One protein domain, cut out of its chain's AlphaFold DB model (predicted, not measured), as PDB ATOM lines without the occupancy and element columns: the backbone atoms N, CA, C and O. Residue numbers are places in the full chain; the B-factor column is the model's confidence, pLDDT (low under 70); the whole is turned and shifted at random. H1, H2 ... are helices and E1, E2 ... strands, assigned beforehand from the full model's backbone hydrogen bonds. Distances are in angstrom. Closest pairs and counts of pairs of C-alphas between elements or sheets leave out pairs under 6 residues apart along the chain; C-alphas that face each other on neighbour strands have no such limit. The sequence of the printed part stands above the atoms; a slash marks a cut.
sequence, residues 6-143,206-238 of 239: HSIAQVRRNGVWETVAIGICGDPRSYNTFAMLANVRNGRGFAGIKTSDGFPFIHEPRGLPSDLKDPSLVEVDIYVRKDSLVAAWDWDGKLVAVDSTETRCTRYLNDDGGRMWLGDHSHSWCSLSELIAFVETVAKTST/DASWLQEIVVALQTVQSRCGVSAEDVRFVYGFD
ATOM      1  N   HIS A   6      22.871  15.248   9.947       90.44
ATOM      2  CA  HIS A   6      23.104  16.220   8.881       90.44
ATOM      3  C   HIS A   6      22.270  15.814   7.689       90.44
ATOM      4  O   HIS A   6      22.413  14.688   7.199       90.44
ATOM      5  N   SER A   7      21.363  16.685   7.245       93.19
ATOM      6  CA  SER A   7      20.340  16.245   6.304       93.19
ATOM      7  C   SER A   7      19.901  17.239   5.241       93.19
ATOM      8  O   SER A   7      19.929  18.460   5.398       93.19
ATOM      9  N   ILE A   8      19.414  16.669   4.141       94.50
ATOM     10  CA  ILE A   8      18.774  17.379   3.041       94.50
ATOM     11  C   ILE A   8      17.470  16.699   2.624       94.50
ATOM     12  O   ILE A   8      17.248  15.509   2.862       94.50
ATOM     13  N   ALA A   9      16.632  17.451   1.915       97.06
ATOM     14  CA  ALA A   9      15.525  16.898   1.153       97.06
ATOM     15  C   ALA A   9      15.752  17.115  -0.341       97.06
ATOM     16  O   ALA A   9      16.159  18.198  -0.786       97.06
ATOM     17  N   GLN A  10      15.441  16.083  -1.116       97.19
ATOM     18  CA  GLN A  10      15.476  16.136  -2.567       97.19
ATOM     19  C   GLN A  10      14.101  15.859  -3.144       97.19
ATOM     20  O   GLN A  10      13.331  15.073  -2.590       97.19
ATOM     21  N   VAL A  11      13.818  16.491  -4.275       97.75
ATOM     22  CA  VAL A  11      12.589  16.285  -5.033       97.75
ATOM     23  C   VAL A  11      12.918  15.739  -6.409       97.75
ATOM     24  O   VAL A  11      13.861  16.202  -7.051       97.75
ATOM     25  N   ARG A  12      12.145  14.756  -6.868       96.88
ATOM     26  CA  ARG A  12      12.279  14.207  -8.213       96.88
ATOM     27  C   ARG A  12      11.454  15.026  -9.200       96.88
ATOM     28  O   ARG A  12      10.236  15.110  -9.082       96.88
ATOM     29  N   ARG A  13      12.108  15.604 -10.206       92.62
ATOM     30  CA  ARG A  13      11.470  16.326 -11.319       92.62
ATOM     31  C   ARG A  13      12.010  15.789 -12.630       92.62
ATOM     32  O   ARG A  13      13.218  15.683 -12.805       92.62
ATOM     33  N   ASN A  14      11.121  15.420 -13.551       91.50
ATOM     34  CA  ASN A  14      11.504  14.882 -14.864       91.50
ATOM     35  C   ASN A  14      12.523  13.720 -14.780       91.50
ATOM     36  O   ASN A  14      13.417  13.604 -15.612       91.50
ATOM     37  N   GLY A  15      12.408  12.876 -13.746       91.06
ATOM     38  CA  GLY A  15      13.302  11.737 -13.515       91.06
ATOM     39  C   GLY A  15      14.638  12.061 -12.834       91.06
ATOM     40  O   GLY A  15      15.408  11.136 -12.590       91.06
ATOM     41  N   VAL A  16      14.907  13.322 -12.486       92.44
ATOM     42  CA  VAL A  16      16.145  13.767 -11.826       92.44
ATOM     43  C   VAL A  16      15.848  14.220 -10.400       92.44
ATOM     44  O   VAL A  16      14.858  14.910 -10.166       92.44
ATOM     45  N   TRP A  17      16.695  13.834  -9.447       94.88
ATOM     46  CA  TRP A  17      16.611  14.306  -8.066       94.88
ATOM     47  C   TRP A  17      17.365  15.620  -7.894       94.88
ATOM     48  O   TRP A  17      18.537  15.736  -8.243       94.88
ATOM     49  N   GLU A  18      16.692  16.606  -7.316       93.44
ATOM     50  CA  GLU A  18      17.240  17.930  -7.054       93.44
ATOM     51  C   GLU A  18      17.194  18.211  -5.557       93.44
ATOM     52  O   GLU A  18      16.151  18.039  -4.929       93.44
ATOM     53  N   THR A  19      18.303  18.666  -4.975       94.12
ATOM     54  CA  THR A  19      18.311  19.150  -3.589       94.12
ATOM     55  C   THR A  19      17.550  20.461  -3.492       94.12
ATOM     56  O   THR A  19      17.904  21.439  -4.150       94.12
ATOM     57  N   VAL A  20      16.505  20.470  -2.664       94.75
ATOM     58  CA  VAL A  20      15.581  21.605  -2.521       94.75
ATOM     59  C   VAL A  20      15.398  22.047  -1.073       94.75
ATOM     60  O   VAL A  20      14.763  23.069  -0.827       94.75
ATOM     61  N   ALA A  21      15.924  21.310  -0.097       94.38
ATOM     62  CA  ALA A  21      15.911  21.759   1.286       94.38
ATOM     63  C   ALA A  21      17.087  21.204   2.084       94.38
ATOM     64  O   ALA A  21      17.633  20.159   1.730       94.38
ATOM     65  N   ILE A  22      17.451  21.904   3.157       92.44
ATOM     66  CA  ILE A  22      18.595  21.579   4.017       92.44
ATOM     67  C   ILE A  22      18.239  21.752   5.495       92.44
ATOM     68  O   ILE A  22      17.372  22.567   5.821       92.44
ATOM     69  N   GLY A  23      18.935  21.022   6.367       90.56
ATOM     70  CA  GLY A  23      18.781  21.124   7.817       90.56
ATOM     71  C   GLY A  23      17.402  20.676   8.273       90.56
ATOM     72  O   GLY A  23      16.708  21.419   8.953       90.56
ATOM     73  N   ILE A  24      16.919  19.528   7.804       93.81
ATOM     74  CA  ILE A  24      15.514  19.146   7.974       93.81
ATOM     75  C   ILE A  24      15.173  19.049   9.464       93.81
ATOM     76  O   ILE A  24      15.813  18.313  10.210       93.81
ATOM     77  N   CYS A  25      14.147  19.792   9.894       91.25
ATOM     78  CA  CYS A  25      13.734  19.861  11.301       91.25
ATOM     79  C   CYS A  25      14.856  20.329  12.258       91.25
ATOM     80  O   CYS A  25      14.850  20.006  13.442       91.25
ATOM     81  N   GLY A  26      15.825  21.094  11.753       84.88
ATOM     82  CA  GLY A  26      16.939  21.582  12.561       84.88
ATOM     83  C   GLY A  26      17.947  20.511  12.947       84.88
ATOM     84  O   GLY A  26      18.715  20.729  13.877       84.88
ATOM     85  N   ASP A  27      17.961  19.384  12.225       87.75
ATOM     86  CA  ASP A  27      18.999  18.363  12.362       87.75
ATOM     87  C   ASP A  27      19.107  17.833  13.815       87.75
ATOM     88  O   ASP A  27      20.154  17.899  14.466       87.75
ATOM     89  N   PRO A  28      17.992  17.310  14.369       84.38
ATOM     90  CA  PRO A  28      17.860  17.094  15.799       84.38
ATOM     91  C   PRO A  28      18.810  16.012  16.314       84.38
ATOM     92  O   PRO A  28      18.921  14.905  15.782       84.38
ATOM     93  N   ARG A  29      19.417  16.298  17.462       85.38
ATOM     94  CA  ARG A  29      20.308  15.381  18.170       85.38
ATOM     95  C   ARG A  29      19.520  14.324  18.944       85.38
ATOM     96  O   ARG A  29      19.098  14.550  20.080       85.38
ATOM     97  N   SER A  30      19.317  13.147  18.352       87.94
ATOM     98  CA  SER A  30      18.519  12.084  18.973       87.94
ATOM     99  C   SER A  30      18.923  10.677  18.529       87.94
ATOM    100  O   SER A  30      18.476  10.188  17.494       87.94
ATOM    101  N   TYR A  31      19.662   9.954  19.381       88.75
ATOM    102  CA  TYR A  31      20.011   8.545  19.139       88.75
ATOM    103  C   TYR A  31      18.792   7.651  18.870       88.75
ATOM    104  O   TYR A  31      18.867   6.739  18.054       88.75
ATOM    105  N   ASN A  32      17.658   7.936  19.514       93.06
ATOM    106  CA  ASN A  32      16.411   7.210  19.284       93.06
ATOM    107  C   ASN A  32      15.909   7.410  17.848       93.06
ATOM    108  O   ASN A  32      15.500   6.460  17.187       93.06
ATOM    109  N   THR A  33      16.004   8.637  17.334       94.06
ATOM    110  CA  THR A  33      15.644   8.939  15.943       94.06
ATOM    111  C   THR A  33      16.584   8.221  14.976       94.06
ATOM    112  O   THR A  33      16.129   7.695  13.966       94.06
ATOM    113  N   PHE A  34      17.875   8.097  15.300       91.75
ATOM    114  CA  PHE A  34      18.851   7.425  14.424       91.75
ATOM    115  C   PHE A  34      18.612   5.923  14.386       91.75
ATOM    116  O   PHE A  34      18.672   5.302  13.323       91.75
ATOM    117  N   ALA A  35      18.291   5.356  15.550       94.81
ATOM    118  CA  ALA A  35      17.876   3.975  15.681       94.81
ATOM    119  C   ALA A  35      16.673   3.692  14.778       94.81
ATOM    120  O   ALA A  35      16.704   2.729  14.023       94.81
ATOM    121  N   MET A  36      15.659   4.559  14.775       96.69
ATOM    122  CA  MET A  36      14.464   4.349  13.955       96.69
ATOM    123  C   MET A  36      14.684   4.616  12.459       96.69
ATOM    124  O   MET A  36      14.077   3.939  11.631       96.69
ATOM    125  N   LEU A  37      15.540   5.575  12.098       96.25
ATOM    126  CA  LEU A  37      15.835   5.913  10.701       96.25
ATOM    127  C   LEU A  37      16.736   4.881  10.013       96.25
ATOM    128  O   LEU A  37      16.525   4.571   8.846       96.25
ATOM    129  N   ALA A  38      17.755   4.372  10.705       95.31
ATOM    130  CA  ALA A  38      18.788   3.559  10.065       95.31
ATOM    131  C   ALA A  38      19.406   2.491  10.986       95.31
ATOM    132  O   ALA A  38      20.535   2.072  10.757       95.31
ATOM    133  N   ASN A  39      18.718   2.077  12.057       95.62
ATOM    134  CA  ASN A  39      19.212   1.100  13.040       95.62
ATOM    135  C   ASN A  39      20.572   1.469  13.681       95.62
ATOM    136  O   ASN A  39      21.311   0.619  14.183       95.62
ATOM    137  N   VAL A  40      20.928   2.755  13.694       92.00
ATOM    138  CA  VAL A  40      22.233   3.216  14.185       92.00
ATOM    139  C   VAL A  40      22.217   3.298  15.706       92.00
ATOM    140  O   VAL A  40      21.409   4.016  16.288       92.00
ATOM    141  N   ARG A  41      23.139   2.568  16.353       90.31
ATOM    142  CA  ARG A  41      23.266   2.480  17.824       90.31
ATOM    143  C   ARG A  41      21.933   2.148  18.512       90.31
ATOM    144  O   ARG A  41      21.613   2.661  19.579       90.31
ATOM    145  N   ASN A  42      21.142   1.269  17.908       95.31
ATOM    146  CA  ASN A  42      19.812   0.962  18.405       95.31
ATOM    147  C   ASN A  42      19.841   0.360  19.829       95.31
ATOM    148  O   ASN A  42      20.466  -0.673  20.075       95.31
ATOM    149  N   GLY A  43      19.214   1.052  20.787       94.94
ATOM    150  CA  GLY A  43      19.238   0.710  22.216       94.94
ATOM    151  C   GLY A  43      20.557   0.999  22.938       94.94
ATOM    152  O   GLY A  43      20.779   0.505  24.055       94.94
ATOM    153  N   ARG A  44      21.460   1.761  22.313       93.38
ATOM    154  CA  ARG A  44      22.783   2.092  22.843       93.38
ATOM    155  C   ARG A  44      23.106   3.578  22.654       93.38
ATOM    156  O   ARG A  44      22.913   4.152  21.594       93.38
ATOM    157  N   GLY A  45      23.642   4.210  23.688       88.75
ATOM    158  CA  GLY A  45      24.140   5.578  23.649       88.75
ATOM    159  C   GLY A  45      25.644   5.653  23.381       88.75
ATOM    160  O   GLY A  45      26.273   4.741  22.837       88.75
ATOM    161  N   PHE A  46      26.232   6.767  23.814       84.25
ATOM    162  CA  PHE A  46      27.678   6.981  23.797       84.25
ATOM    163  C   PHE A  46      28.424   5.835  24.506       84.25
ATOM    164  O   PHE A  46      27.927   5.277  25.481       84.25
ATOM    165  N   ALA A  47      29.604   5.469  23.998       87.06
ATOM    166  CA  ALA A  47      30.435   4.384  24.532       87.06
ATOM    167  C   ALA A  47      29.717   3.021  24.700       87.06
ATOM    168  O   ALA A  47      30.136   2.195  25.506       87.06
ATOM    169  N   GLY A  48      28.636   2.768  23.949       89.25
ATOM    170  CA  GLY A  48      27.907   1.497  24.003       89.25
ATOM    171  C   GLY A  48      27.059   1.307  25.265       89.25
ATOM    172  O   GLY A  48      26.665   0.182  25.572       89.25
ATOM    173  N   ILE A  49      26.763   2.382  25.996       93.00
ATOM    174  CA  ILE A  49      25.903   2.339  27.183       93.00
ATOM    175  C   ILE A  49      24.478   1.938  26.780       93.00
ATOM    176  O   ILE A  49      23.942   2.486  25.823       93.00
ATOM    177  N   LYS A  50      23.839   1.002  27.493       95.62
ATOM    178  CA  LYS A  50      22.429   0.646  27.251       95.62
ATOM    179  C   LYS A  50      21.513   1.818  27.611       95.62
ATOM    180  O   LYS A  50      21.608   2.343  28.712       95.62
ATOM    181  N   THR A  51      20.627   2.182  26.688       95.50
ATOM    182  CA  THR A  51      19.654   3.278  26.855       95.50
ATOM    183  C   THR A  51      18.214   2.859  26.569       95.50
ATOM    184  O   THR A  51      17.277   3.556  26.952       95.50
ATOM    185  N   SER A  52      18.017   1.724  25.895       96.38
ATOM    186  CA  SER A  52      16.710   1.098  25.706       96.38
ATOM    187  C   SER A  52      16.853  -0.373  25.302       96.38
ATOM    188  O   SER A  52      17.969  -0.872  25.098       96.38
ATOM    189  N   ASP A  53      15.726  -1.070  25.173       96.38
ATOM    190  CA  ASP A  53      15.655  -2.414  24.575       96.38
ATOM    191  C   ASP A  53      15.679  -2.402  23.032       96.38
ATOM    192  O   ASP A  53      15.669  -3.456  22.400       96.38
ATOM    193  N   GLY A  54      15.796  -1.216  22.433       96.19
ATOM    194  CA  GLY A  54      15.814  -1.005  20.991       96.19
ATOM    195  C   GLY A  54      14.470  -0.534  20.433       96.19
ATOM    196  O   GLY A  54      13.427  -0.632  21.071       96.19
ATOM    197  N   PHE A  55      14.524   0.020  19.230       97.69
ATOM    198  CA  PHE A  55      13.417   0.615  18.498       97.69
ATOM    199  C   PHE A  55      13.125  -0.182  17.223       97.69
ATOM    200  O   PHE A  55      14.062  -0.719  16.619       97.69
ATOM    201  N   PRO A  56      11.865  -0.210  16.755       97.81
ATOM    202  CA  PRO A  56      11.596  -0.556  15.368       97.81
ATOM    203  C   PRO A  56      12.296   0.453  14.454       97.81
ATOM    204  O   PRO A  56      12.397   1.635  14.785       97.81
ATOM    205  N   PHE A  57      12.753  -0.008  13.296       97.62
ATOM    206  CA  PHE A  57      13.468   0.831  12.344       97.62
ATOM    207  C   PHE A  57      12.990   0.584  10.919       97.62
ATOM    208  O   PHE A  57      12.526  -0.507  10.586       97.62
ATOM    209  N   ILE A  58      13.079   1.618  10.088       97.00
ATOM    210  CA  ILE A  58      12.556   1.595   8.720       97.00
ATOM    211  C   ILE A  58      13.416   0.736   7.785       97.00
ATOM    212  O   ILE A  58      12.885  -0.017   6.971       97.00
ATOM    213  N   HIS A  59      14.742   0.827   7.901       96.38
ATOM    214  CA  HIS A  59      15.705   0.020   7.153       96.38
ATOM    215  C   HIS A  59      17.100   0.101   7.801       96.38
ATOM    216  O   HIS A  59      17.372   0.993   8.598       96.38
ATOM    217  N   GLU A  60      18.009  -0.795   7.422       96.81
ATOM    218  CA  GLU A  60      19.450  -0.653   7.696       96.81
ATOM    219  C   GLU A  60      20.062   0.511   6.885       96.81
ATOM    220  O   GLU A  60      19.444   0.941   5.902       96.81
ATOM    221  N   PRO A  61      21.258   1.034   7.226       94.50
ATOM    222  CA  PRO A  61      21.883   2.122   6.475       94.50
ATOM    223  C   PRO A  61      22.089   1.751   5.001       94.50
ATOM    224  O   PRO A  61      22.758   0.767   4.677       94.50
ATOM    225  N   ARG A  62      21.526   2.553   4.092       94.44
ATOM    226  CA  ARG A  62      21.587   2.322   2.637       94.44
ATOM    227  C   ARG A  62      22.823   2.943   1.975       94.44
ATOM    228  O   ARG A  62      23.063   2.707   0.792       94.44
ATOM    229  N   GLY A  63      23.597   3.739   2.714       92.25
ATOM    230  CA  GLY A  63      24.596   4.646   2.154       92.25
ATOM    231  C   GLY A  63      23.947   5.859   1.482       92.25
ATOM    232  O   GLY A  63      22.730   6.034   1.510       92.25
ATOM    233  N   LEU A  64      24.761   6.702   0.844       90.88
ATOM    234  CA  LEU A  64      24.249   7.801   0.022       90.88
ATOM    235  C   LEU A  64      23.558   7.267  -1.247       90.88
ATOM    236  O   LEU A  64      24.016   6.260  -1.805       90.88
ATOM    237  N   PRO A  65      22.509   7.949  -1.752       91.56
ATOM    238  CA  PRO A  65      21.934   7.638  -3.056       91.56
ATOM    239  C   PRO A  65      23.010   7.578  -4.146       91.56
ATOM    240  O   PRO A  65      23.927   8.399  -4.180       91.56
ATOM    241  N   SER A  66      22.916   6.606  -5.054       88.50
ATOM    242  CA  SER A  66      23.923   6.416  -6.108       88.50
ATOM    243  C   SER A  66      24.014   7.603  -7.066       88.50
ATOM    244  O   SER A  66      25.093   7.877  -7.580       88.50
ATOM    245  N   ASP A  67      22.905   8.310  -7.272       87.88
ATOM    246  CA  ASP A  67      22.795   9.510  -8.102       87.88
ATOM    247  C   ASP A  67      23.251  10.794  -7.389       87.88
ATOM    248  O   ASP A  67      23.392  11.828  -8.032       87.88
ATOM    249  N   LEU A  68      23.508  10.729  -6.078       82.25
ATOM    250  CA  LEU A  68      24.086  11.829  -5.302       82.25
ATOM    251  C   LEU A  68      25.620  11.827  -5.343       82.25
ATOM    252  O   LEU A  68      26.248  12.824  -4.999       82.25
ATOM    253  N   LYS A  69      26.236  10.708  -5.742       63.25
ATOM    254  CA  LYS A  69      27.693  10.570  -5.774       63.25
ATOM    255  C   LYS A  69      28.276  11.444  -6.879       63.25
ATOM    256  O   LYS A  69      28.258  11.060  -8.046       63.25
ATOM    257  N   ASP A  70      28.847  12.578  -6.495       63.03
ATOM    258  CA  ASP A  70      29.788  13.295  -7.345       63.03
ATOM    259  C   ASP A  70      31.168  12.624  -7.206       63.03
ATOM    260  O   ASP A  70      31.765  12.665  -6.128       63.03
ATOM    261  N   PRO A  71      31.700  11.986  -8.264       54.62
ATOM    262  CA  PRO A  71      33.001  11.323  -8.212       54.62
ATOM    263  C   PRO A  71      34.178  12.290  -7.997       54.62
ATOM    264  O   PRO A  71      35.299  11.828  -7.790       54.62
ATOM    265  N   SER A  72      33.953  13.607  -8.065       54.16
ATOM    266  CA  SER A  72      34.958  14.643  -7.806       54.16
ATOM    267  C   SER A  72      34.999  15.136  -6.354       54.16
ATOM    268  O   SER A  72      35.936  15.853  -5.991       54.16
ATOM    269  N   LEU A  73      34.032  14.748  -5.516       56.09
ATOM    270  CA  LEU A  73      33.996  15.123  -4.104       56.09
ATOM    271  C   LEU A  73      34.730  14.070  -3.263       56.09
ATOM    272  O   LEU A  73      34.422  12.878  -3.283       56.09
ATOM    273  N   VAL A  74      35.750  14.532  -2.545       52.94
ATOM    274  CA  VAL A  74      36.444  13.774  -1.500       52.94
ATOM    275  C   VAL A  74      35.588  13.934  -0.245       52.94
ATOM    276  O   VAL A  74      35.279  15.069   0.080       52.94
ATOM    277  N   GLU A  75      35.203  12.837   0.419       58.44
ATOM    278  CA  GLU A  75      34.516  12.842   1.731       58.44
ATOM    279  C   GLU A  75      33.153  13.562   1.778       58.44
ATOM    280  O   GLU A  75      33.133  14.765   1.916       58.44
ATOM    281  N   VAL A  76      32.030  12.816   1.755       65.75
ATOM    282  CA  VAL A  76      30.673  13.122   2.321       65.75
ATOM    283  C   VAL A  76      30.023  14.515   2.126       65.75
ATOM    284  O   VAL A  76      28.892  14.728   2.570       65.75
ATOM    285  N   ASP A  77      30.676  15.427   1.423       76.75
ATOM    286  CA  ASP A  77      30.211  16.738   1.024       76.75
ATOM    287  C   ASP A  77      29.362  16.589  -0.229       76.75
ATOM    288  O   ASP A  77      29.702  15.857  -1.161       76.75
ATOM    289  N   ILE A  78      28.251  17.310  -0.269       80.56
ATOM    290  CA  ILE A  78      27.365  17.380  -1.426       80.56
ATOM    291  C   ILE A  78      27.245  18.816  -1.906       80.56
ATOM    292  O   ILE A  78      27.230  19.756  -1.115       80.56
ATOM    293  N   TYR A  79      27.127  18.995  -3.217       83.25
ATOM    294  CA  TYR A  79      26.882  20.314  -3.781       83.25
ATOM    295  C   TYR A  79      25.392  20.671  -3.709       83.25
ATOM    296  O   TYR A  79      24.526  19.930  -4.182       83.25
ATOM    297  N   VAL A  80      25.094  21.838  -3.149       85.31
ATOM    298  CA  VAL A  80      23.752  22.389  -2.989       85.31
ATOM    299  C   VAL A  80      23.668  23.729  -3.705       85.31
ATOM    300  O   VAL A  80      24.352  24.704  -3.393       85.31
ATOM    301  N   ARG A  81      22.751  23.786  -4.668       84.31
ATOM    302  CA  ARG A  81      22.408  24.997  -5.406       84.31
ATOM    303  C   ARG A  81      21.424  25.835  -4.596       84.31
ATOM    304  O   ARG A  81      20.265  25.456  -4.450       84.31
ATOM    305  N   LYS A  82      21.882  26.967  -4.056       82.94
ATOM    306  CA  LYS A  82      21.076  27.838  -3.180       82.94
ATOM    307  C   LYS A  82      19.791  28.341  -3.848       82.94
ATOM    308  O   LYS A  82      18.760  28.426  -3.195       82.94
ATOM    309  N   ASP A  83      19.841  28.627  -5.144       86.31
ATOM    310  CA  ASP A  83      18.698  29.025  -5.978       86.31
ATOM    311  C   ASP A  83      17.651  27.912  -6.166       86.31
ATOM    312  O   ASP A  83      16.507  28.196  -6.509       86.31
ATOM    313  N   SER A  84      18.020  26.653  -5.911       89.06
ATOM    314  CA  SER A  84      17.103  25.508  -5.948       89.06
ATOM    315  C   SER A  84      16.385  25.267  -4.614       89.06
ATOM    316  O   SER A  84      15.443  24.471  -4.561       89.06
ATOM    317  N   LEU A  85      16.810  25.926  -3.531       91.62
ATOM    318  CA  LEU A  85      16.253  25.705  -2.203       91.62
ATOM    319  C   LEU A  85      14.882  26.371  -2.047       91.62
ATOM    320  O   LEU A  85      14.709  27.565  -2.280       91.62
ATOM    321  N   VAL A  86      13.913  25.593  -1.576       93.62
ATOM    322  CA  VAL A  86      12.557  26.044  -1.242       93.62
ATOM    323  C   VAL A  86      12.324  26.118   0.263       93.62
ATOM    324  O   VAL A  86      11.317  26.681   0.689       93.62
ATOM    325  N   ALA A  87      13.195  25.518   1.079       92.75
ATOM    326  CA  ALA A  87      13.083  25.493   2.534       92.75
ATOM    327  C   ALA A  87      14.452  25.289   3.202       92.75
ATOM    328  O   ALA A  87      15.317  24.598   2.669       92.75
ATOM    329  N   ALA A  88      14.621  25.876   4.382       91.94
ATOM    330  CA  ALA A  88      15.749  25.646   5.277       91.94
ATOM    331  C   ALA A  88      15.269  25.831   6.721       91.94
ATOM    332  O   ALA A  88      14.383  26.660   6.963       91.94
ATOM    333  N   TRP A  89      15.842  25.084   7.663       91.12
ATOM    334  CA  TRP A  89      15.569  25.266   9.089       91.12
ATOM    335  C   TRP A  89      16.837  25.645   9.852       91.12
ATOM    336  O   TRP A  89      17.950  25.312   9.439       91.12
ATOM    337  N   ASP A  90      16.651  26.371  10.952       86.88
ATOM    338  CA  ASP A  90      17.691  26.652  11.942       86.88
ATOM    339  C   ASP A  90      17.836  25.516  12.974       86.88
ATOM    340  O   ASP A  90      17.114  24.523  12.923       86.88
ATOM    341  N   TRP A  91      18.775  25.666  13.915       80.25
ATOM    342  CA  TRP A  91      19.076  24.675  14.963       80.25
ATOM    343  C   TRP A  91      17.913  24.382  15.912       80.25
ATOM    344  O   TRP A  91      17.895  23.333  16.547       80.25
ATOM    345  N   ASP A  92      16.950  25.298  16.005       84.88
ATOM    346  CA  ASP A  92      15.762  25.133  16.841       84.88
ATOM    347  C   ASP A  92      14.625  24.441  16.066       84.88
ATOM    348  O   ASP A  92      13.499  24.327  16.556       84.88
ATOM    349  N   GLY A  93      14.894  23.992  14.834       87.75
ATOM    350  CA  GLY A  93      13.908  23.364  13.965       87.75
ATOM    351  C   GLY A  93      12.870  24.351  13.445       87.75
ATOM    352  O   GLY A  93      11.784  23.943  13.019       87.75
ATOM    353  N   LYS A  94      13.171  25.653  13.444       89.50
ATOM    354  CA  LYS A  94      12.289  26.676  12.896       89.50
ATOM    355  C   LYS A  94      12.621  26.917  11.433       89.50
ATOM    356  O   LYS A  94      13.767  27.077  11.029       89.50
ATOM    357  N   LEU A  95      11.568  26.967  10.626       89.94
ATOM    358  CA  LEU A  95      11.675  27.289   9.213       89.94
ATOM    359  C   LEU A  95      12.087  28.754   9.033       89.94
ATOM    360  O   LEU A  95      11.451  29.656   9.588       89.94
ATOM    361  N   VAL A  96      13.100  28.994   8.209       87.44
ATOM    362  CA  VAL A  96      13.614  30.339   7.934       87.44
ATOM    363  C   VAL A  96      13.680  30.627   6.436       87.44
ATOM    364  O   VAL A  96      13.459  29.756   5.589       87.44
ATOM    365  N   ALA A  97      13.972  31.882   6.101       83.62
ATOM    366  CA  ALA A  97      14.230  32.283   4.728       83.62
ATOM    367  C   ALA A  97      15.582  31.719   4.249       83.62
ATOM    368  O   ALA A  97      16.574  31.767   4.971       83.62
ATOM    369  N   VAL A  98      15.623  31.187   3.026       79.19
ATOM    370  CA  VAL A  98      16.806  30.536   2.420       79.19
ATOM    371  C   VAL A  98      17.999  31.495   2.274       79.19
ATOM    372  O   VAL A  98      19.165  31.095   2.282       79.19
ATOM    373  N   ASP A  99      17.714  32.779   2.122       73.25
ATOM    374  CA  ASP A  99      18.672  33.875   2.034       73.25
ATOM    375  C   ASP A  99      19.100  34.422   3.403       73.25
ATOM    376  O   ASP A  99      20.038  35.218   3.462       73.25
ATOM    377  N   SER A 100      18.490  33.961   4.499       70.25
ATOM    378  CA  SER A 100      18.874  34.372   5.847       70.25
ATOM    379  C   SER A 100      20.301  33.937   6.179       70.25
ATOM    380  O   SER A 100      20.711  32.802   5.921       70.25
ATOM    381  N   THR A 101      21.060  34.843   6.795       61.28
ATOM    382  CA  THR A 101      22.374  34.563   7.393       61.28
ATOM    383  C   THR A 101      22.267  33.941   8.787       61.28
ATOM    384  O   THR A 101      23.283  33.534   9.349       61.28
ATOM    385  N   GLU A 102      21.059  33.906   9.362       60.56
ATOM    386  CA  GLU A 102      20.784  33.331  10.686       60.56
ATOM    387  C   GLU A 102      20.769  31.797  10.650       60.56
ATOM    388  O   GLU A 102      21.090  31.154  11.648       60.56
ATOM    389  N   THR A 103      20.512  31.188   9.488       61.19
ATOM    390  CA  THR A 103      20.730  29.754   9.293       61.19
ATOM    391  C   THR A 103      22.192  29.448   9.047       61.19
ATOM    392  O   THR A 103      22.770  29.818   8.024       61.19
ATOM    393  N   ARG A 104      22.787  28.675   9.955       61.00
ATOM    394  CA  ARG A 104      24.163  28.199   9.803       61.00
ATOM    395  C   ARG A 104      24.342  27.383   8.510       61.00
ATOM    396  O   ARG A 104      25.328  27.597   7.813       61.00
ATOM    397  N   CYS A 105      23.372  26.539   8.146       63.53
ATOM    398  CA  CYS A 105      23.456  25.716   6.935       63.53
ATOM    399  C   CYS A 105      23.473  26.559   5.646       63.53
ATOM    400  O   CYS A 105      24.270  26.281   4.764       63.53
ATOM    401  N   THR A 106      22.686  27.639   5.529       61.31
ATOM    402  CA  THR A 106      22.710  28.514   4.332       61.31
ATOM    403  C   THR A 106      23.877  29.496   4.323       61.31
ATOM    404  O   THR A 106      24.316  29.926   3.250       61.31
ATOM    405  N   ARG A 107      24.371  29.878   5.508       64.69
ATOM    406  CA  ARG A 107      25.542  30.742   5.665       64.69
ATOM    407  C   ARG A 107      26.777  30.068   5.075       64.69
ATOM    408  O   ARG A 107      27.394  30.648   4.183       64.69
ATOM    409  N   TYR A 108      27.056  28.837   5.500       66.12
ATOM    410  CA  TYR A 108      28.234  28.101   5.044       66.12
ATOM    411  C   TYR A 108      28.149  27.632   3.599       66.12
ATOM    412  O   TYR A 108      29.177  27.549   2.948       66.12
ATOM    413  N   LEU A 109      26.952  27.494   3.016       71.00
ATOM    414  CA  LEU A 109      26.849  27.269   1.570       71.00
ATOM    415  C   LEU A 109      27.531  28.362   0.734       71.00
ATOM    416  O   LEU A 109      27.995  28.068  -0.361       71.00
ATOM    417  N   ASN A 110      27.601  29.616   1.197       65.81
ATOM    418  CA  ASN A 110      28.311  30.653   0.433       65.81
ATOM    419  C   ASN A 110      29.827  30.597   0.679       65.81
ATOM    420  O   ASN A 110      30.594  30.855  -0.246       65.81
ATOM    421  N   ASP A 111      30.242  30.239   1.898       66.06
ATOM    422  CA  ASP A 111      31.650  30.180   2.308       66.06
ATOM    423  C   ASP A 111      32.355  28.923   1.753       66.06
ATOM    424  O   ASP A 111      33.491  29.000   1.289       66.06
ATOM    425  N   ASP A 112      31.642  27.795   1.687       62.22
ATOM    426  CA  ASP A 112      32.148  26.483   1.259       62.22
ATOM    427  C   ASP A 112      31.882  26.202  -0.232       62.22
ATOM    428  O   ASP A 112      31.919  25.059  -0.696       62.22
ATOM    429  N   GLY A 113      31.577  27.245  -1.009       69.44
ATOM    430  CA  GLY A 113      31.354  27.132  -2.451       69.44
ATOM    431  C   GLY A 113      30.188  26.209  -2.814       69.44
ATOM    432  O   GLY A 113      30.270  25.474  -3.793       69.44
ATOM    433  N   GLY A 114      29.122  26.221  -2.015       75.56
ATOM    434  CA  GLY A 114      27.914  25.422  -2.198       75.56
ATOM    435  C   GLY A 114      27.997  24.014  -1.619       75.56
ATOM    436  O   GLY A 114      27.107  23.216  -1.893       75.56
ATOM    437  N   ARG A 115      29.038  23.670  -0.856       79.62
ATOM    438  CA  ARG A 115      29.176  22.337  -0.256       79.62
ATOM    439  C   ARG A 115      28.432  22.231   1.068       79.62
ATOM    440  O   ARG A 115      28.416  23.166   1.861       79.62
ATOM    441  N   MET A 116      27.828  21.075   1.298       83.69
ATOM    442  CA  MET A 116      27.186  20.718   2.554       83.69
ATOM    443  C   MET A 116      27.667  19.343   3.001       83.69
ATOM    444  O   MET A 116      27.538  18.371   2.263       83.69
ATOM    445  N   TRP A 117      28.173  19.279   4.226       85.88
ATOM    446  CA  TRP A 117      28.613  18.051   4.869       85.88
ATOM    447  C   TRP A 117      27.415  17.247   5.389       85.88
ATOM    448  O   TRP A 117      26.541  17.809   6.045       85.88
ATOM    449  N   LEU A 118      27.364  15.940   5.107       88.25
ATOM    450  CA  LEU A 118      26.305  15.034   5.587       88.25
ATOM    451  C   LEU A 118      26.743  14.158   6.774       88.25
ATOM    452  O   LEU A 118      26.182  13.085   6.983       88.25
ATOM    453  N   GLY A 119      27.742  14.583   7.546       88.19
ATOM    454  CA  GLY A 119      28.320  13.767   8.616       88.19
ATOM    455  C   GLY A 119      29.318  12.731   8.091       88.19
ATOM    456  O   GLY A 119      29.431  12.502   6.885       88.19
ATOM    457  N   ASP A 120      30.056  12.085   8.990       86.31
ATOM    458  CA  ASP A 120      31.157  11.173   8.658       86.31
ATOM    459  C   ASP A 120      30.752   9.691   8.611       86.31
ATOM    460  O   ASP A 120      31.519   8.872   8.094       86.31
ATOM    461  N   HIS A 121      29.555   9.314   9.081       88.50
ATOM    462  CA  HIS A 121      29.157   7.906   9.093       88.50
ATOM    463  C   HIS A 121      27.659   7.621   8.913       88.50
ATOM    464  O   HIS A 121      26.779   8.470   9.048       88.50
ATOM    465  N   SER A 122      27.384   6.338   8.642       91.25
ATOM    466  CA  SER A 122      26.051   5.716   8.617       91.25
ATOM    467  C   SER A 122      25.017   6.423   7.730       91.25
ATOM    468  O   SER A 122      23.828   6.404   8.041       91.25
ATOM    469  N   HIS A 123      25.458   7.002   6.610       92.81
ATOM    470  CA  HIS A 123      24.581   7.666   5.646       92.81
ATOM    471  C   HIS A 123      23.457   6.754   5.173       92.81
ATOM    472  O   HIS A 123      23.645   5.551   4.958       92.81
ATOM    473  N   SER A 124      22.288   7.340   4.969       95.56
ATOM    474  CA  SER A 124      21.136   6.637   4.436       95.56
ATOM    475  C   SER A 124      20.132   7.612   3.828       95.56
ATOM    476  O   SER A 124      20.325   8.829   3.808       95.56
ATOM    477  N   TRP A 125      19.053   7.061   3.285       96.88
ATOM    478  CA  TRP A 125      17.950   7.830   2.736       96.88
ATOM    479  C   TRP A 125      16.660   7.007   2.694       96.88
ATOM    480  O   TRP A 125      16.698   5.782   2.561       96.88
ATOM    481  N   CYS A 126      15.520   7.689   2.734       98.00
ATOM    482  CA  CYS A 126      14.195   7.108   2.508       98.00
ATOM    483  C   CYS A 126      13.294   8.106   1.772       98.00
ATOM    484  O   CYS A 126      13.517   9.320   1.837       98.00
ATOM    485  N   SER A 127      12.286   7.622   1.047       98.38
ATOM    486  CA  SER A 127      11.249   8.516   0.517       98.38
ATOM    487  C   SER A 127      10.319   9.001   1.634       98.38
ATOM    488  O   SER A 127      10.157   8.348   2.669       98.38
ATOM    489  N   LEU A 128       9.643  10.130   1.413       98.75
ATOM    490  CA  LEU A 128       8.597  10.597   2.322       98.75
ATOM    491  C   LEU A 128       7.452   9.576   2.410       98.75
ATOM    492  O   LEU A 128       6.899   9.370   3.486       98.75
ATOM    493  N   SER A 129       7.127   8.892   1.309       98.56
ATOM    494  CA  SER A 129       6.130   7.816   1.321       98.56
ATOM    495  C   SER A 129       6.539   6.623   2.196       98.56
ATOM    496  O   SER A 129       5.706   6.132   2.957       98.56
ATOM    497  N   GLU A 130       7.805   6.187   2.148       98.38
ATOM    498  CA  GLU A 130       8.341   5.140   3.029       98.38
ATOM    499  C   GLU A 130       8.263   5.575   4.499       98.38
ATOM    500  O   GLU A 130       7.807   4.809   5.349       98.38
ATOM    501  N   LEU A 131       8.662   6.817   4.795       98.19
ATOM    502  CA  LEU A 131       8.663   7.343   6.157       98.19
ATOM    503  C   LEU A 131       7.246   7.470   6.734       98.19
ATOM    504  O   LEU A 131       7.011   7.049   7.864       98.19
ATOM    505  N   ILE A 132       6.290   7.990   5.954       98.56
ATOM    506  CA  ILE A 132       4.874   8.045   6.348       98.56
ATOM    507  C   ILE A 132       4.354   6.633   6.608       98.56
ATOM    508  O   ILE A 132       3.765   6.391   7.657       98.56
ATOM    509  N   ALA A 133       4.597   5.686   5.699       98.50
ATOM    510  CA  ALA A 133       4.134   4.313   5.874       98.50
ATOM    511  C   ALA A 133       4.697   3.685   7.158       98.50
ATOM    512  O   ALA A 133       3.944   3.079   7.921       98.50
ATOM    513  N   PHE A 134       5.990   3.870   7.437       98.44
ATOM    514  CA  PHE A 134       6.616   3.394   8.668       98.44
ATOM    515  C   PHE A 134       5.998   4.034   9.918       98.44
ATOM    516  O   PHE A 134       5.668   3.326  10.873       98.44
ATOM    517  N   VAL A 135       5.786   5.353   9.906       98.06
ATOM    518  CA  VAL A 135       5.160   6.061  11.029       98.06
ATOM    519  C   VAL A 135       3.747   5.537  11.282       98.06
ATOM    520  O   VAL A 135       3.432   5.154  12.408       98.06
ATOM    521  N   GLU A 136       2.918   5.460  10.243       97.75
ATOM    522  CA  GLU A 136       1.512   5.065  10.356       97.75
ATOM    523  C   GLU A 136       1.323   3.604  10.772       97.75
ATOM    524  O   GLU A 136       0.421   3.296  11.549       97.75
ATOM    525  N   THR A 137       2.154   2.698  10.253       97.38
ATOM    526  CA  THR A 137       1.933   1.251  10.412       97.38
ATOM    527  C   THR A 137       2.741   0.623  11.540       97.38
ATOM    528  O   THR A 137       2.315  -0.397  12.082       97.38
ATOM    529  N   VAL A 138       3.879   1.220  11.911       97.81
ATOM    530  CA  VAL A 138       4.801   0.664  12.912       97.81
ATOM    531  C   VAL A 138       4.981   1.621  14.081       97.81
ATOM    532  O   VAL A 138       4.699   1.254  15.221       97.81
ATOM    533  N   ALA A 139       5.439   2.851  13.837       96.81
ATOM    534  CA  ALA A 139       5.847   3.730  14.931       96.81
ATOM    535  C   ALA A 139       4.664   4.151  15.820       96.81
ATOM    536  O   ALA A 139       4.781   4.134  17.040       96.81
ATOM    537  N   LYS A 140       3.495   4.459  15.243       96.75
ATOM    538  CA  LYS A 140       2.306   4.870  16.014       96.75
ATOM    539  C   LYS A 140       1.802   3.830  17.013       96.75
ATOM    540  O   LYS A 140       1.178   4.201  18.001       96.75
ATOM    541  N   THR A 141       2.027   2.547  16.750       96.62
ATOM    542  CA  THR A 141       1.513   1.440  17.572       96.62
ATOM    543  C   THR A 141       2.585   0.801  18.451       96.62
ATOM    544  O   THR A 141       2.276  -0.096  19.233       96.62
ATOM    545  N   SER A 142       3.834   1.258  18.341       97.56
ATOM    546  CA  SER A 142       4.969   0.683  19.057       97.56
ATOM    547  C   SER A 142       5.280   1.439  20.345       97.56
ATOM    548  O   SER A 142       5.235   2.670  20.411       97.56
ATOM    549  N   THR A 143       5.690   0.689  21.362       97.38
ATOM    550  CA  THR A 143       6.282   1.211  22.594       97.38
ATOM    551  C   THR A 143       7.729   0.745  22.715       97.38
ATOM    552  O   THR A 143       8.145  -0.233  22.093       97.38
ATOM    553  N   ASP A 206       6.937   9.593  20.779       94.50
ATOM    554  CA  ASP A 206       7.234  10.550  21.853       94.50
ATOM    555  C   ASP A 206       8.701  10.479  22.335       94.50
ATOM    556  O   ASP A 206       9.163  11.317  23.117       94.50
ATOM    557  N   ALA A 207       9.437   9.440  21.933       93.12
ATOM    558  CA  ALA A 207      10.855   9.258  22.217       93.12
ATOM    559  C   ALA A 207      11.770   9.689  21.052       93.12
ATOM    560  O   ALA A 207      12.990   9.554  21.174       93.12
ATOM    561  N   SER A 208      11.217  10.180  19.939       93.38
ATOM    562  CA  SER A 208      11.933  10.463  18.688       93.38
ATOM    563  C   SER A 208      11.505  11.798  18.064       93.38
ATOM    564  O   SER A 208      10.631  12.470  18.593       93.38
ATOM    565  N   TRP A 209      12.114  12.149  16.929       94.69
ATOM    566  CA  TRP A 209      11.772  13.320  16.109       94.69
ATOM    567  C   TRP A 209      11.127  12.942  14.764       94.69
ATOM    568  O   TRP A 209      11.121  13.724  13.812       94.69
ATOM    569  N   LEU A 210      10.646  11.701  14.617       95.31
ATOM    570  CA  LEU A 210      10.149  11.223  13.323       95.31
ATOM    571  C   LEU A 210       8.928  12.000  12.835       95.31
ATOM    572  O   LEU A 210       8.796  12.233  11.633       95.31
ATOM    573  N   GLN A 211       8.034  12.388  13.745       95.62
ATOM    574  CA  GLN A 211       6.808  13.084  13.372       95.62
ATOM    575  C   GLN A 211       7.119  14.487  12.841       95.62
ATOM    576  O   GLN A 211       6.530  14.924  11.850       95.62
ATOM    577  N   GLU A 212       8.078  15.166  13.455       96.00
ATOM    578  CA  GLU A 212       8.555  16.487  13.080       96.00
ATOM    579  C   GLU A 212       9.318  16.440  11.750       96.00
ATOM    580  O   GLU A 212       9.085  17.280  10.879       96.00
ATOM    581  N   ILE A 213      10.143  15.408  11.530       97.31
ATOM    582  CA  ILE A 213      10.798  15.166  10.235       97.31
ATOM    583  C   ILE A 213       9.749  14.946   9.135       97.31
ATOM    584  O   ILE A 213       9.854  15.548   8.065       97.31
ATOM    585  N   VAL A 214       8.700  14.149   9.383       98.00
ATOM    586  CA  VAL A 214       7.593  13.971   8.422       98.00
ATOM    587  C   VAL A 214       6.938  15.312   8.086       98.00
ATOM    588  O   VAL A 214       6.760  15.616   6.906       98.00
ATOM    589  N   VAL A 215       6.631  16.142   9.086       97.94
ATOM    590  CA  VAL A 215       6.022  17.469   8.878       97.94
ATOM    591  C   VAL A 215       6.944  18.394   8.073       97.94
ATOM    592  O   VAL A 215       6.493  19.096   7.158       97.94
ATOM    593  N   ALA A 216       8.248  18.376   8.355       97.62
ATOM    594  CA  ALA A 216       9.233  19.154   7.610       97.62
ATOM    595  C   ALA A 216       9.290  18.725   6.132       97.62
ATOM    596  O   ALA A 216       9.251  19.565   5.230       97.62
ATOM    597  N   LEU A 217       9.282  17.422   5.854       98.50
ATOM    598  CA  LEU A 217       9.281  16.891   4.489       98.50
ATOM    599  C   LEU A 217       7.947  17.124   3.761       98.50
ATOM    600  O   LEU A 217       7.952  17.439   2.572       98.50
ATOM    601  N   GLN A 218       6.808  17.064   4.455       98.56
ATOM    602  CA  GLN A 218       5.499  17.450   3.906       98.56
ATOM    603  C   GLN A 218       5.437  18.944   3.551       98.56
ATOM    604  O   GLN A 218       4.762  19.336   2.594       98.56
ATOM    605  N   THR A 219       6.183  19.789   4.268       98.12
ATOM    606  CA  THR A 219       6.366  21.198   3.890       98.12
ATOM    607  C   THR A 219       7.100  21.313   2.552       98.12
ATOM    608  O   THR A 219       6.660  22.064   1.680       98.12
ATOM    609  N   VAL A 220       8.171  20.536   2.343       97.94
ATOM    610  CA  VAL A 220       8.891  20.475   1.053       97.94
ATOM    611  C   VAL A 220       7.975  19.965  -0.058       97.94
ATOM    612  O   VAL A 220       7.894  20.592  -1.118       97.94
ATOM    613  N   GLN A 221       7.241  18.880   0.205       98.50
ATOM    614  CA  GLN A 221       6.262  18.294  -0.708       98.50
ATOM    615  C   GLN A 221       5.250  19.345  -1.182       98.50
ATOM    616  O   GLN A 221       5.067  19.540  -2.384       98.50
ATOM    617  N   SER A 222       4.644  20.064  -0.234       98.06
ATOM    618  CA  SER A 222       3.619  21.076  -0.502       98.06
ATOM    619  C   SER A 222       4.172  22.256  -1.303       98.06
ATOM    620  O   SER A 222       3.541  22.696  -2.260       98.06
ATOM    621  N   ARG A 223       5.370  22.746  -0.958       97.06
ATOM    622  CA  ARG A 223       6.031  23.852  -1.675       97.06
ATOM    623  C   ARG A 223       6.429  23.488  -3.103       97.06
ATOM    624  O   ARG A 223       6.456  24.362  -3.961       97.06
ATOM    625  N   CYS A 224       6.746  22.220  -3.353       97.06
ATOM    626  CA  CYS A 224       7.148  21.745  -4.674       97.06
ATOM    627  C   CYS A 224       5.985  21.224  -5.527       97.06
ATOM    628  O   CYS A 224       6.184  21.028  -6.722       97.06
ATOM    629  N   GLY A 225       4.805  20.988  -4.943       97.50
ATOM    630  CA  GLY A 225       3.646  20.451  -5.661       97.50
ATOM    631  C   GLY A 225       3.864  19.033  -6.199       97.50
ATOM    632  O   GLY A 225       3.388  18.719  -7.287       97.50
ATOM    633  N   VAL A 226       4.607  18.199  -5.467       97.75
ATOM    634  CA  VAL A 226       4.954  16.820  -5.864       97.75
ATOM    635  C   VAL A 226       4.292  15.780  -4.956       97.75
ATOM    636  O   VAL A 226       3.783  16.100  -3.879       97.75
ATOM    637  N   SER A 227       4.284  14.519  -5.378       97.75
ATOM    638  CA  SER A 227       3.818  13.409  -4.545       97.75
ATOM    639  C   SER A 227       4.862  13.000  -3.499       97.75
ATOM    640  O   SER A 227       6.021  13.413  -3.545       97.75
ATOM    641  N   ALA A 228       4.453  12.198  -2.512       98.00
ATOM    642  CA  ALA A 228       5.331  11.789  -1.415       98.00
ATOM    643  C   ALA A 228       6.442  10.824  -1.872       98.00
ATOM    644  O   ALA A 228       7.523  10.806  -1.288       98.00
ATOM    645  N   GLU A 229       6.217  10.031  -2.921       98.06
ATOM    646  CA  GLU A 229       7.263   9.202  -3.529       98.06
ATOM    647  C   GLU A 229       8.327  10.012  -4.282       98.06
ATOM    648  O   GLU A 229       9.435   9.519  -4.487       98.06
ATOM    649  N   ASP A 230       8.010  11.254  -4.651       98.38
ATOM    650  CA  ASP A 230       8.915  12.183  -5.326       98.38
ATOM    651  C   ASP A 230       9.643  13.114  -4.347       98.38
ATOM    652  O   ASP A 230      10.325  14.037  -4.779       98.38
ATOM    653  N   VAL A 231       9.548  12.864  -3.037       98.69
ATOM    654  CA  VAL A 231      10.358  13.516  -2.000       98.69
ATOM    655  C   VAL A 231      11.207  12.451  -1.318       98.69
ATOM    656  O   VAL A 231      10.674  11.434  -0.873       98.69
ATOM    657  N   ARG A 232      12.513  12.683  -1.181       98.12
ATOM    658  CA  ARG A 232      13.383  11.833  -0.358       98.12
ATOM    659  C   ARG A 232      14.175  12.634   0.659       98.12
ATOM    660  O   ARG A 232      14.645  13.734   0.373       98.12
ATOM    661  N   PHE A 233      14.320  12.037   1.828       98.12
ATOM    662  CA  PHE A 233      15.151  12.494   2.923       98.12
ATOM    663  C   PHE A 233      16.505  11.804   2.819       98.12
ATOM    664  O   PHE A 233      16.555  10.574   2.780       98.12
ATOM    665  N   VAL A 234      17.586  12.576   2.744       96.25
ATOM    666  CA  VAL A 234      18.959  12.055   2.721       96.25
ATOM    667  C   VAL A 234      19.686  12.603   3.929       96.25
ATOM    668  O   VAL A 234      19.618  13.801   4.199       96.25
ATOM    669  N   TYR A 235      20.367  11.727   4.653       94.38
ATOM    670  CA  TYR A 235      20.964  12.074   5.929       94.38
ATOM    671  C   TYR A 235      22.209  11.239   6.213       94.38
ATOM    672  O   TYR A 235      22.364  10.118   5.719       94.38
ATOM    673  N   GLY A 236      23.075  11.780   7.053       92.12
ATOM    674  CA  GLY A 236      24.089  11.029   7.776       92.12
ATOM    675  C   GLY A 236      24.275  11.605   9.171       92.12
ATOM    676  O   GLY A 236      23.467  12.413   9.635       92.12
ATOM    677  N   PHE A 237      25.299  11.115   9.858       88.50
ATOM    678  CA  PHE A 237      25.492  11.339  11.283       88.50
ATOM    679  C   PHE A 237      26.952  11.699  11.570       88.50
ATOM    680  O   PHE A 237      27.834  11.254  10.831       88.50
ATOM    681  N   ASP A 238      27.201  12.467  12.633       85.31
ATOM    682  CA  ASP A 238      28.553  12.734  13.150       85.31
ATOM    683  C   ASP A 238      28.797  12.126  14.548       85.31
ATOM    684  O   ASP A 238      27.866  11.729  15.241       85.31
TER     685      ASP A 238
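Overview. This is residues 6 to 143 and 206 to 238 of the 239 residues of an uncharacterized protein of Desulfurellales bacterium (UniProt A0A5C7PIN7). A strongly twisted five-stranded sheet makes the core, and the long helix H4 covers one face of it, with H1 and H3 on that same face. On the side away from H4, the small two-stranded sheet of E3 and E5 makes a little cluster with H2, while a long loop, residues 39 to 76, winds from H1 to E3 round the outside. You are reading 171 printed residues with four named helices and seven named strands, in the order E1 E2 H1 E3 E4 H2 E5 E6 H3 H4 E7; the class is mixed, helices and strands, though under half of the residues are in named elements. The large sheet runs E4 E2 E1 E7 E6 and is mixed, and the small one is antiparallel. The whole is compact, with a radius of gyration of the C-alphas of 15.5 A, and rounded, spanning 44 by 35 by 31 A.

Arrangement. Start at the large sheet, whose strands are, from edge to edge, E4, residues 87 to 89, E2, residues 16 to 22, E1, residues 6 to 13, E7, residues 231 to 237, and E6, residues 121 to 127. E1 and E2 form a hairpin, antiparallel at 142 degrees, where you find N 11 and O 18 at 2.9 A. E1 and E7 are antiparallel at 158 degrees, with N 8 and O 234 at 2.9 A. E7 and E6 are antiparallel at 166 degrees, with N 233 and O 126 at 2.8 A. E4 is parallel to E2 at 36 degrees, with N 89 and O 22 at 3.5 A. Look next at H4, residues 210 to 224: it lies over E2 and E1 at a height over the sheet of 7.7 A, slantwise to the strands, at 33 degrees to E1 on the local plane, and its closest C-alphas to E1 are those of Leu 217 and Ala 9, 7.1 A apart. H1, residues 31 to 38, is on the same face, over E7 and E6 at a height of 10.1 A; with H4 it makes two layers, helices on one face of a sheet. H1 and H4 are close but not clearly touching, the C-alphas of Thr 33 and Leu 210 being 6.5 A apart. H3, residues 128 to 137, is also on that face, and its line stands up from the sheet by 56 degrees. H3 and H4 touch, closest at the C-alphas of Leu 128 and Leu 217, 6.7 A, and run opposite ways at a tilt of 38 degrees, only just steep. H2, residues 104 to 111, only grazes the sheet with residues 104 to 106. E5, residues 115 to 117, comes closest to H2 at the C-alphas of Arg 115 and Leu 109, 5.8 A. E3, residues 77 to 79, is antiparallel to E5, with N 78 and O 116 at 2.8 A. In H1, H3 and H4 every O i to N i+4 pair is within hydrogen-bond range; in H2, 2 of 4 are.

Along the chain. Find C-alpha 6 at (23.104, 16.220, 8.881); from there E1 runs 23.3 A to C-alpha 13, and E2 comes back over 17.8 A. H1 spans 10.4 A, E3 6.9 A, E4 7.0 A, H2 10.8 A and E5 6.7 A. E6 covers 19.9 A and H3 14.0 A. H4 begins at C-alpha 210, (10.149, 11.223, 13.323), and spans 21.1 A. E7, 20.3 A long, ends at C-alpha 237, (25.492, 11.339, 11.283).

Size, cuts and confidence. The two C-alphas farthest apart are those of Asn 14 and Ile 49, 46.2 A. Residues 144 to 205 are not printed, and C-alphas 143 and 206 stand 9.4 A apart across this cut, which lies between H3 and H4. The links H1 to E3, 38 residues, and E4 to H2, 14 residues, are long. The mean pLDDT of the printed part is 88.8; look for values under 70 at residues 69 to 76, 101 to 108 and 110 to 113.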